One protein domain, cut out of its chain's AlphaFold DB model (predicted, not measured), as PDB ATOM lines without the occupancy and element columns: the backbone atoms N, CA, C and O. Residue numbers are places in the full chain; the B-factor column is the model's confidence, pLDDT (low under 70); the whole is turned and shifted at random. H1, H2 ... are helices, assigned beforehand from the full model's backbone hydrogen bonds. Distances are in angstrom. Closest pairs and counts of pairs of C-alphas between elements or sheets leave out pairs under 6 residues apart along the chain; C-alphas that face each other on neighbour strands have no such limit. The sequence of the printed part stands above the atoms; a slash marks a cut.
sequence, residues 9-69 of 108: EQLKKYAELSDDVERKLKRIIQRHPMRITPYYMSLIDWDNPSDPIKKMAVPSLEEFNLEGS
ATOM      1  N   GLU A   9     231.298 213.937 205.960       95.81
ATOM      2  CA  GLU A   9     232.491 214.436 205.267       95.81
ATOM      3  C   GLU A   9     233.343 213.294 204.702       95.81
ATOM      4  O   GLU A   9     233.873 213.393 203.598       95.81
ATOM      5  N   GLN A  10     233.460 212.188 205.440       96.25
ATOM      6  CA  GLN A  10     234.154 210.998 204.955       96.25
ATOM      7  C   GLN A  10     233.363 210.298 203.842       96.25
ATOM      8  O   GLN A  10     233.969 209.778 202.907       96.25
ATOM      9  N   LEU A  11     232.028 210.309 203.923       95.56
ATOM     10  CA  LEU A  11     231.139 209.745 202.905       95.56
ATOM     11  C   LEU A  11     231.192 210.526 201.580       95.56
ATOM     12  O   LEU A  11     231.126 209.909 200.519       95.56
ATOM     13  N   LYS A  12     231.406 211.849 201.618       94.56
ATOM     14  CA  LYS A  12     231.541 212.704 200.416       94.56
ATOM     15  C   LYS A  12     232.689 212.308 199.484       94.56
ATOM     16  O   LYS A  12     232.713 212.732 198.337       94.56
ATOM     17  N   LYS A  13     233.634 211.482 199.947       93.44
ATOM     18  CA  LYS A  13     234.682 210.901 199.090       93.44
ATOM     19  C   LYS A  13     234.141 209.890 198.076       93.44
ATOM     20  O   LYS A  13     234.845 209.582 197.124       93.44
ATOM     21  N   TYR A  14     232.942 209.360 198.310       92.12
ATOM     22  CA  TYR A  14     232.331 208.305 197.503       92.12
ATOM     23  C   TYR A  14     231.051 208.757 196.795       92.12
ATOM     24  O   TYR A  14     230.695 208.199 195.766       92.12
ATOM     25  N   ALA A  15     230.354 209.760 197.338       88.31
ATOM     26  CA  ALA A  15     229.099 210.258 196.792       88.31
ATOM     27  C   ALA A  15     229.063 211.782 196.766       88.31
ATOM     28  O   ALA A  15     229.389 212.439 197.758       88.31
ATOM     29  N   GLU A  16     228.570 212.338 195.664       89.69
ATOM     30  CA  GLU A  16     228.207 213.748 195.610       89.69
ATOM     31  C   GLU A  16     226.926 213.983 196.414       89.69
ATOM     32  O   GLU A  16     225.906 213.319 196.222       89.69
ATOM     33  N   LEU A  17     226.986 214.932 197.347       91.44
ATOM     34  CA  LEU A  17     225.874 215.301 198.214       91.44
ATOM     35  C   LEU A  17     225.653 216.804 198.105       91.44
ATOM     36  O   LEU A  17     226.602 217.578 198.241       91.44
ATOM     37  N   SER A  18     224.403 217.216 197.903       94.19
ATOM     38  CA  SER A  18     224.033 218.625 198.023       94.19
ATOM     39  C   SER A  18     224.108 219.075 199.485       94.19
ATOM     40  O   SER A  18     223.935 218.269 200.402       94.19
ATOM     41  N   ASP A  19     224.300 220.374 199.712       94.81
ATOM     42  CA  ASP A  19     224.392 220.942 201.065       94.81
ATOM     43  C   ASP A  19     223.146 220.644 201.913       94.81
ATOM     44  O   ASP A  19     223.227 220.434 203.126       94.81
ATOM     45  N   ASP A  20     221.969 220.591 201.283       95.88
ATOM     46  CA  ASP A  20     220.734 220.244 201.978       95.88
ATOM     47  C   ASP A  20     220.719 218.782 202.442       95.88
ATOM     48  O   ASP A  20     220.411 218.504 203.606       95.88
ATOM     49  N   VAL A  21     221.111 217.861 201.558       94.94
ATOM     50  CA  VAL A  21     221.215 216.431 201.874       94.94
ATOM     51  C   VAL A  21     222.273 216.209 202.951       94.94
ATOM     52  O   VAL A  21     222.004 215.509 203.922       94.94
ATOM     53  N   GLU A  22     223.433 216.859 202.855       95.56
ATOM     54  CA  GLU A  22     224.491 216.764 203.863       95.56
ATOM     55  C   GLU A  22     223.986 217.158 205.260       95.56
ATOM     56  O   GLU A  22     224.162 216.402 206.220       95.56
ATOM     57  N   ARG A  23     223.318 218.314 205.390       96.75
ATOM     58  CA  ARG A  23     222.762 218.767 206.678       96.75
ATOM     59  C   ARG A  23     221.743 217.781 207.238       96.75
ATOM     60  O   ARG A  23     221.736 217.516 208.441       96.75
ATOM     61  N   LYS A  24     220.883 217.234 206.381       96.88
ATOM     62  CA  LYS A  24     219.875 216.242 206.763       96.88
ATOM     63  C   LYS A  24     220.515 214.929 207.225       96.88
ATOM     64  O   LYS A  24     220.170 214.443 208.299       96.88
ATOM     65  N   LEU A  25     221.506 214.415 206.498       96.69
ATOM     66  CA  LEU A  25     222.242 213.208 206.891       96.69
ATOM     67  C   LEU A  25     223.005 213.399 208.206       96.69
ATOM     68  O   LEU A  25     223.006 212.498 209.041       96.69
ATOM     69  N   LYS A  26     223.582 214.584 208.455       96.94
ATOM     70  CA  LYS A  26     224.202 214.907 209.753       96.94
ATOM     71  C   LYS A  26     223.210 214.772 210.910       96.94
ATOM     72  O   LYS A  26     223.570 214.231 211.951       96.94
ATOM     73  N   ARG A  27     221.960 215.214 210.726       97.06
ATOM     74  CA  ARG A  27     220.895 215.060 211.734       97.06
ATOM     75  C   ARG A  27     220.485 213.600 211.929       97.06
ATOM     76  O   ARG A  27     220.282 213.195 213.066       97.06
ATOM     77  N   ILE A  28     220.399 212.812 210.856       96.50
ATOM     78  CA  ILE A  28     220.109 211.371 210.952       96.50
ATOM     79  C   ILE A  28     221.205 210.662 211.746       96.50
ATOM     80  O   ILE A  28     220.905 209.947 212.695       96.50
ATOM     81  N   ILE A  29     222.476 210.926 211.437       96.56
ATOM     82  CA  ILE A  29     223.621 210.268 212.084       96.56
ATOM     83  C   ILE A  29     223.725 210.596 213.582       96.56
ATOM     84  O   ILE A  29     224.238 209.779 214.343       96.56
ATOM     85  N   GLN A  30     223.210 211.745 214.034       95.12
ATOM     86  CA  GLN A  30     223.115 212.052 215.468       95.12
ATOM     87  C   GLN A  30     222.181 211.091 216.217       95.12
ATOM     88  O   GLN A  30     222.399 210.839 217.400       95.12
ATOM     89  N   ARG A  31     221.156 210.556 215.542       92.38
ATOM     90  CA  ARG A  31     220.192 209.607 216.115       92.38
ATOM     91  C   ARG A  31     220.552 208.154 215.817       92.38
ATOM     92  O   ARG A  31     220.470 207.309 216.701       92.38
ATOM     93  N   HIS A  32     220.957 207.880 214.582       93.88
ATOM     94  CA  HIS A  32     221.307 206.562 214.062       93.88
ATOM     95  C   HIS A  32     222.756 206.591 213.565       93.88
ATOM     96  O   HIS A  32     222.996 206.812 212.371       93.88
ATOM     97  N   PRO A  33     223.742 206.384 214.464       95.88
ATOM     98  CA  PRO A  33     225.156 206.526 214.143       95.88
ATOM     99  C   PRO A  33     225.547 205.750 212.893       95.88
ATOM    100  O   PRO A  33     225.149 204.600 212.707       95.88
ATOM    101  N   MET A  34     226.352 206.366 212.032       96.94
ATOM    102  CA  MET A  34     226.913 205.707 210.861       96.94
ATOM    103  C   MET A  34     228.265 205.109 211.213       96.94
ATOM    104  O   MET A  34     229.100 205.738 211.863       96.94
ATOM    105  N   ARG A  35     228.488 203.884 210.747       97.31
ATOM    106  CA  ARG A  35     229.808 203.277 210.721       97.31
ATOM    107  C   ARG A  35     229.886 202.318 209.555       97.31
ATOM    108  O   ARG A  35     229.115 201.364 209.510       97.31
ATOM    109  N   ILE A  36     230.827 202.563 208.649       97.62
ATOM    110  CA  ILE A  36     231.053 201.722 207.477       97.62
ATOM    111  C   ILE A  36     232.534 201.388 207.361       97.62
ATOM    112  O   ILE A  36     233.381 202.274 207.379       97.62
ATOM    113  N   THR A  37     232.888 200.103 207.312       97.31
ATOM    114  CA  THR A  37     234.286 199.703 207.085       97.31
ATOM    115  C   THR A  37     234.688 199.973 205.631       97.31
ATOM    116  O   THR A  37     233.830 199.875 204.755       97.31
ATOM    117  N   PRO A  38     235.975 200.242 205.337       96.00
ATOM    118  CA  PRO A  38     236.437 200.399 203.956       96.00
ATOM    119  C   PRO A  38     236.096 199.201 203.064       96.00
ATOM    120  O   PRO A  38     235.666 199.382 201.932       96.00
ATOM    121  N   TYR A  39     236.207 197.981 203.602       96.38
ATOM    122  CA  TYR A  39     235.814 196.764 202.894       96.38
ATOM    123  C   TYR A  39     234.335 196.794 202.494       96.38
ATOM    124  O   TYR A  39     234.016 196.626 201.325       96.38
ATOM    125  N   TYR A  40     233.428 197.078 203.432       96.44
ATOM    126  CA  TYR A  40     231.997 197.111 203.116       96.44
ATOM    127  C   TYR A  40     231.653 198.244 202.141       96.44
ATOM    128  O   TYR A  40     230.801 198.076 201.278       96.44
ATOM    129  N   MET A  41     232.363 199.372 202.243       96.06
ATOM    130  CA  MET A  41     232.236 200.483 201.301       96.06
ATOM    131  C   MET A  41     232.667 200.090 199.880       96.06
ATOM    132  O   MET A  41     232.039 200.520 198.919       96.06
ATOM    133  N   SER A  42     233.700 199.249 199.737       96.12
ATOM    134  CA  SER A  42     234.179 198.777 198.426       96.12
ATOM    135  C   SER A  42     233.248 197.791 197.721       96.12
ATOM    136  O   SER A  42     233.449 197.517 196.545       96.12
ATOM    137  N   LEU A  43     232.245 197.255 198.422       97.44
ATOM    138  CA  LEU A  43     231.252 196.362 197.824       97.44
ATOM    139  C   LEU A  43     230.096 197.122 197.161       97.44
ATOM    140  O   LEU A  43     229.304 196.504 196.459       97.44
ATOM    141  N   ILE A  44     229.972 198.428 197.415       97.44
ATOM    142  CA  ILE A  44     228.897 199.251 196.863       97.44
ATOM    143  C   ILE A  44     229.185 199.539 195.390       97.44
ATOM    144  O   ILE A  44     230.221 200.121 195.062       97.44
ATOM    145  N   ASP A  45     228.229 199.202 194.529       96.56
ATOM    146  CA  ASP A  45     228.188 199.704 193.159       96.56
ATOM    147  C   ASP A  45     227.634 201.139 193.149       96.56
ATOM    148  O   ASP A  45     226.437 201.375 193.330       96.56
ATOM    149  N   TRP A  46     228.522 202.120 192.977       93.69
ATOM    150  CA  TRP A  46     228.165 203.543 192.989       93.69
ATOM    151  C   TRP A  46     227.456 204.005 191.715       93.69
ATOM    152  O   TRP A  46     226.746 205.012 191.763       93.69
ATOM    153  N   ASP A  47     227.580 203.244 190.626       94.19
ATOM    154  CA  ASP A  47     226.887 203.510 189.365       94.19
ATOM    155  C   ASP A  47     225.437 202.999 189.398       94.19
ATOM    156  O   ASP A  47     224.622 203.375 188.553       94.19
ATOM    157  N   ASN A  48     225.078 202.196 190.409       95.31
ATOM    158  CA  ASN A  48     223.725 201.710 190.649       95.31
ATOM    159  C   ASN A  48     223.036 202.473 191.801       95.31
ATOM    160  O   ASN A  48     223.245 202.177 192.983       95.31
ATOM    161  N   PRO A  49     222.096 203.396 191.510       90.50
ATOM    162  CA  PRO A  49     221.353 204.118 192.544       90.50
ATOM    163  C   PRO A  49     220.555 203.214 193.496       90.50
ATOM    164  O   PRO A  49     220.248 203.626 194.616       90.50
ATOM    165  N   SER A  50     220.212 201.999 193.055       95.44
ATOM    166  CA  SER A  50     219.431 201.013 193.805       95.44
ATOM    167  C   SER A  50     220.270 199.924 194.471       95.44
ATOM    168  O   SER A  50     219.674 198.963 194.965       95.44
ATOM    169  N   ASP A  51     221.597 200.081 194.516       97.81
ATOM    170  CA  ASP A  51     222.514 199.108 195.107       97.81
ATOM    171  C   ASP A  51     222.048 198.665 196.516       97.81
ATOM    172  O   ASP A  51     221.783 199.503 197.392       97.81
ATOM    173  N   PRO A  52     221.884 197.350 196.752       97.38
ATOM    174  CA  PRO A  52     221.337 196.851 198.007       97.38
ATOM    175  C   PRO A  52     222.292 197.069 199.185       97.38
ATOM    176  O   PRO A  52     221.836 197.319 200.300       97.38
ATOM    177  N   ILE A  53     223.607 197.024 198.962       97.50
ATOM    178  CA  ILE A  53     224.611 197.201 200.018       97.50
ATOM    179  C   ILE A  53     224.615 198.657 200.487       97.50
ATOM    180  O   ILE A  53     224.611 198.921 201.694       97.50
ATOM    181  N   LYS A  54     224.500 199.604 199.554       97.00
ATOM    182  CA  LYS A  54     224.318 201.029 199.833       97.00
ATOM    183  C   LYS A  54     223.094 201.267 200.706       97.00
ATOM    184  O   LYS A  54     223.224 201.929 201.730       97.00
ATOM    185  N   LYS A  55     221.938 200.689 200.358       96.44
ATOM    186  CA  LYS A  55     220.698 200.821 201.151       96.44
ATOM    187  C   LYS A  55     220.843 200.279 202.575       96.44
ATOM    188  O   LYS A  55     220.225 200.798 203.497       96.44
ATOM    189  N   MET A  56     221.659 199.245 202.769       96.81
ATOM    190  CA  MET A  56     221.889 198.646 204.084       96.81
ATOM    191  C   MET A  56     222.904 199.408 204.945       96.81
ATOM    192  O   MET A  56     222.828 199.314 206.172       96.81
ATOM    193  N   ALA A  57     223.846 200.141 204.343       96.88
ATOM    194  CA  ALA A  57     224.959 200.771 205.058       96.88
ATOM    195  C   ALA A  57     224.902 202.304 205.119       96.88
ATOM    196  O   ALA A  57     225.234 202.876 206.159       96.88
ATOM    197  N   VAL A  58     224.517 202.967 204.028       96.56
ATOM    198  CA  VAL A  58     224.569 204.429 203.881       96.56
ATOM    199  C   VAL A  58     223.244 205.045 204.337       96.56
ATOM    200  O   VAL A  58     222.193 204.583 203.899       96.56
ATOM    201  N   PRO A  59     223.265 206.086 205.189       96.69
ATOM    202  CA  PRO A  59     222.043 206.696 205.688       96.69
ATOM    203  C   PRO A  59     221.214 207.353 204.589       96.69
ATOM    204  O   PRO A  59     221.751 207.903 203.624       96.69
ATOM    205  N   SER A  60     219.897 207.315 204.768       95.00
ATOM    206  CA  SER A  60     218.919 207.836 203.811       95.00
ATOM    207  C   SER A  60     217.946 208.813 204.463       95.00
ATOM    208  O   SER A  60     217.706 208.763 205.666       95.00
ATOM    209  N   LEU A  61     217.351 209.704 203.665       95.06
ATOM    210  CA  LEU A  61     216.366 210.670 204.166       95.06
ATOM    211  C   LEU A  61     215.082 210.009 204.686       95.06
ATOM    212  O   LEU A  61     214.398 210.603 205.514       95.06
ATOM    213  N   GLU A  62     214.792 208.783 204.254       93.25
ATOM    214  CA  GLU A  62     213.644 208.002 204.725       93.25
ATOM    215  C   GLU A  62     213.750 207.649 206.217       93.25
ATOM    216  O   GLU A  62     212.735 207.434 206.865       93.25
ATOM    217  N   GLU A  63     214.951 207.688 206.812       93.75
ATOM    218  CA  GLU A  63     215.147 207.479 208.258       93.75
ATOM    219  C   GLU A  63     214.549 208.607 209.125       93.75
ATOM    220  O   GLU A  63     214.519 208.500 210.352       93.75
ATOM    221  N   PHE A  64     214.062 209.700 208.525       93.19
ATOM    222  CA  PHE A  64     213.224 210.669 209.240       93.19
ATOM    223  C   PHE A  64     211.786 210.194 209.439       93.19
ATOM    224  O   PHE A  64     211.087 210.783 210.267       93.19
ATOM    225  N   ASN A  65     211.332 209.181 208.698       90.56
ATOM    226  CA  ASN A  65     210.044 208.567 208.961       90.56
ATOM    227  C   ASN A  65     210.136 207.770 210.272       90.56
ATOM    228  O   ASN A  65     210.917 206.832 210.391       90.56
ATOM    229  N   LEU A  66     209.352 208.189 211.267       83.75
ATOM    230  CA  LEU A  66     209.313 207.595 212.607       83.75
ATOM    231  C   LEU A  66     208.056 206.757 212.841       83.75
ATOM    232  O   LEU A  66     207.715 206.479 213.990       83.75
ATOM    233  N   GLU A  67     207.336 206.403 211.781       89.06
ATOM    234  CA  GLU A  67     206.243 205.446 211.876       89.06
ATOM    235  C   GLU A  67     206.749 204.119 212.462       89.06
ATOM    236  O   GLU A  67     207.788 203.593 212.068       89.06
ATOM    237  N   GLY A  68     206.002 203.581 213.428       87.12
ATOM    238  CA  GLY A  68     206.366 202.367 214.155       87.12
ATOM    239  C   GLY A  68     206.759 202.626 215.609       87.12
ATOM    240  O   GLY A  68     206.318 203.589 216.234       87.12
ATOM    241  N   SER A  69     207.549 201.710 216.169       89.00
ATOM    242  CA  SER A  69     208.024 201.747 217.555       89.00
ATOM    243  C   SER A  69     209.527 201.490 217.590       89.00
ATOM    244  O   SER A  69     210.040 200.713 216.791       89.00
TER     245      SER A  69
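Overview. This is residues 9 to 69 of the 108 residues of an uncharacterized protein of marine sediment metagenome (UniProt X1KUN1). Four helices sit in two pairs joined by loops: the long helix H1 and the short H4 pack together towards one end, and the short H2 and H3 are near each other towards the other end. Residues 9 to 18 run alongside before H1, the link of residues 32 to 37 crosses from H1 to H2, residues 58 to 60 lead back through the middle from H3 to H4, and the last residues, 65 to 69, run off beyond H4 as a tail. The printed part has 61 residues, with four named helices in the order H1, H2, H3, H4 and no named strand; it is all helix by class, though under half of the residues, 28 of the 61, are in named elements. It is compact, with a radius of gyration of the C-alphas of 11.9 A, and it spans 31 by 26 by 20 A.

Along the chain. Start at Glu 9, whose C-alpha is at (232.491, 214.436, 205.267). Residues 9 to 11 are a short helical run before the first named helix. Find C-alpha 19 at (224.392, 220.942, 201.065); from there H1, residues 19 to 31, runs 19.3 A to C-alpha 31 at (220.192, 209.607, 216.115). Next look for H2, residues 38 to 42, which is 6.2 A long. H3 follows at residues 52 to 57 and is 8.8 A long. H4, residues 61 to 64, is 6.0 A long and ends with C-alpha 64 at (213.224, 210.669, 209.240).

Arrangement. Begin with H1 and H4, which touch, with 6 pairs of C-alphas within 8 A. Their closest C-alphas are those of Ile 28 and Glu 63, 6.9 A apart, and their centres are 9.7 A apart. Then turn to H2 and H3, which are near each other: 7 pairs of their C-alphas are within 10 A, and the closest are 8.0 A apart. H1 is apart from H2 and from H3. H4 is apart from H2 and from H3. In the backbones of H2 and H3 every O i to N i+4 pair is within hydrogen-bond range; in H1 8 of 9 are, and H4 is too short for such a pair, but its one O i to N i+3 pair is within range.

Size, cuts and confidence. Look for the two C-alphas farthest apart, those of Asp 47 and Ser 69, and you will find them 34.0 A from each other. The first and last printed C-alphas, of Glu 9 and Ser 69, are 30.2 A apart. The printed part has no cut. The link from H3 to H4 is tight, those from H1 to H2 and from H2 to H3 are short, and no link is long. The mean pLDDT of the printed part is 94.8, and no printed residue is under 70.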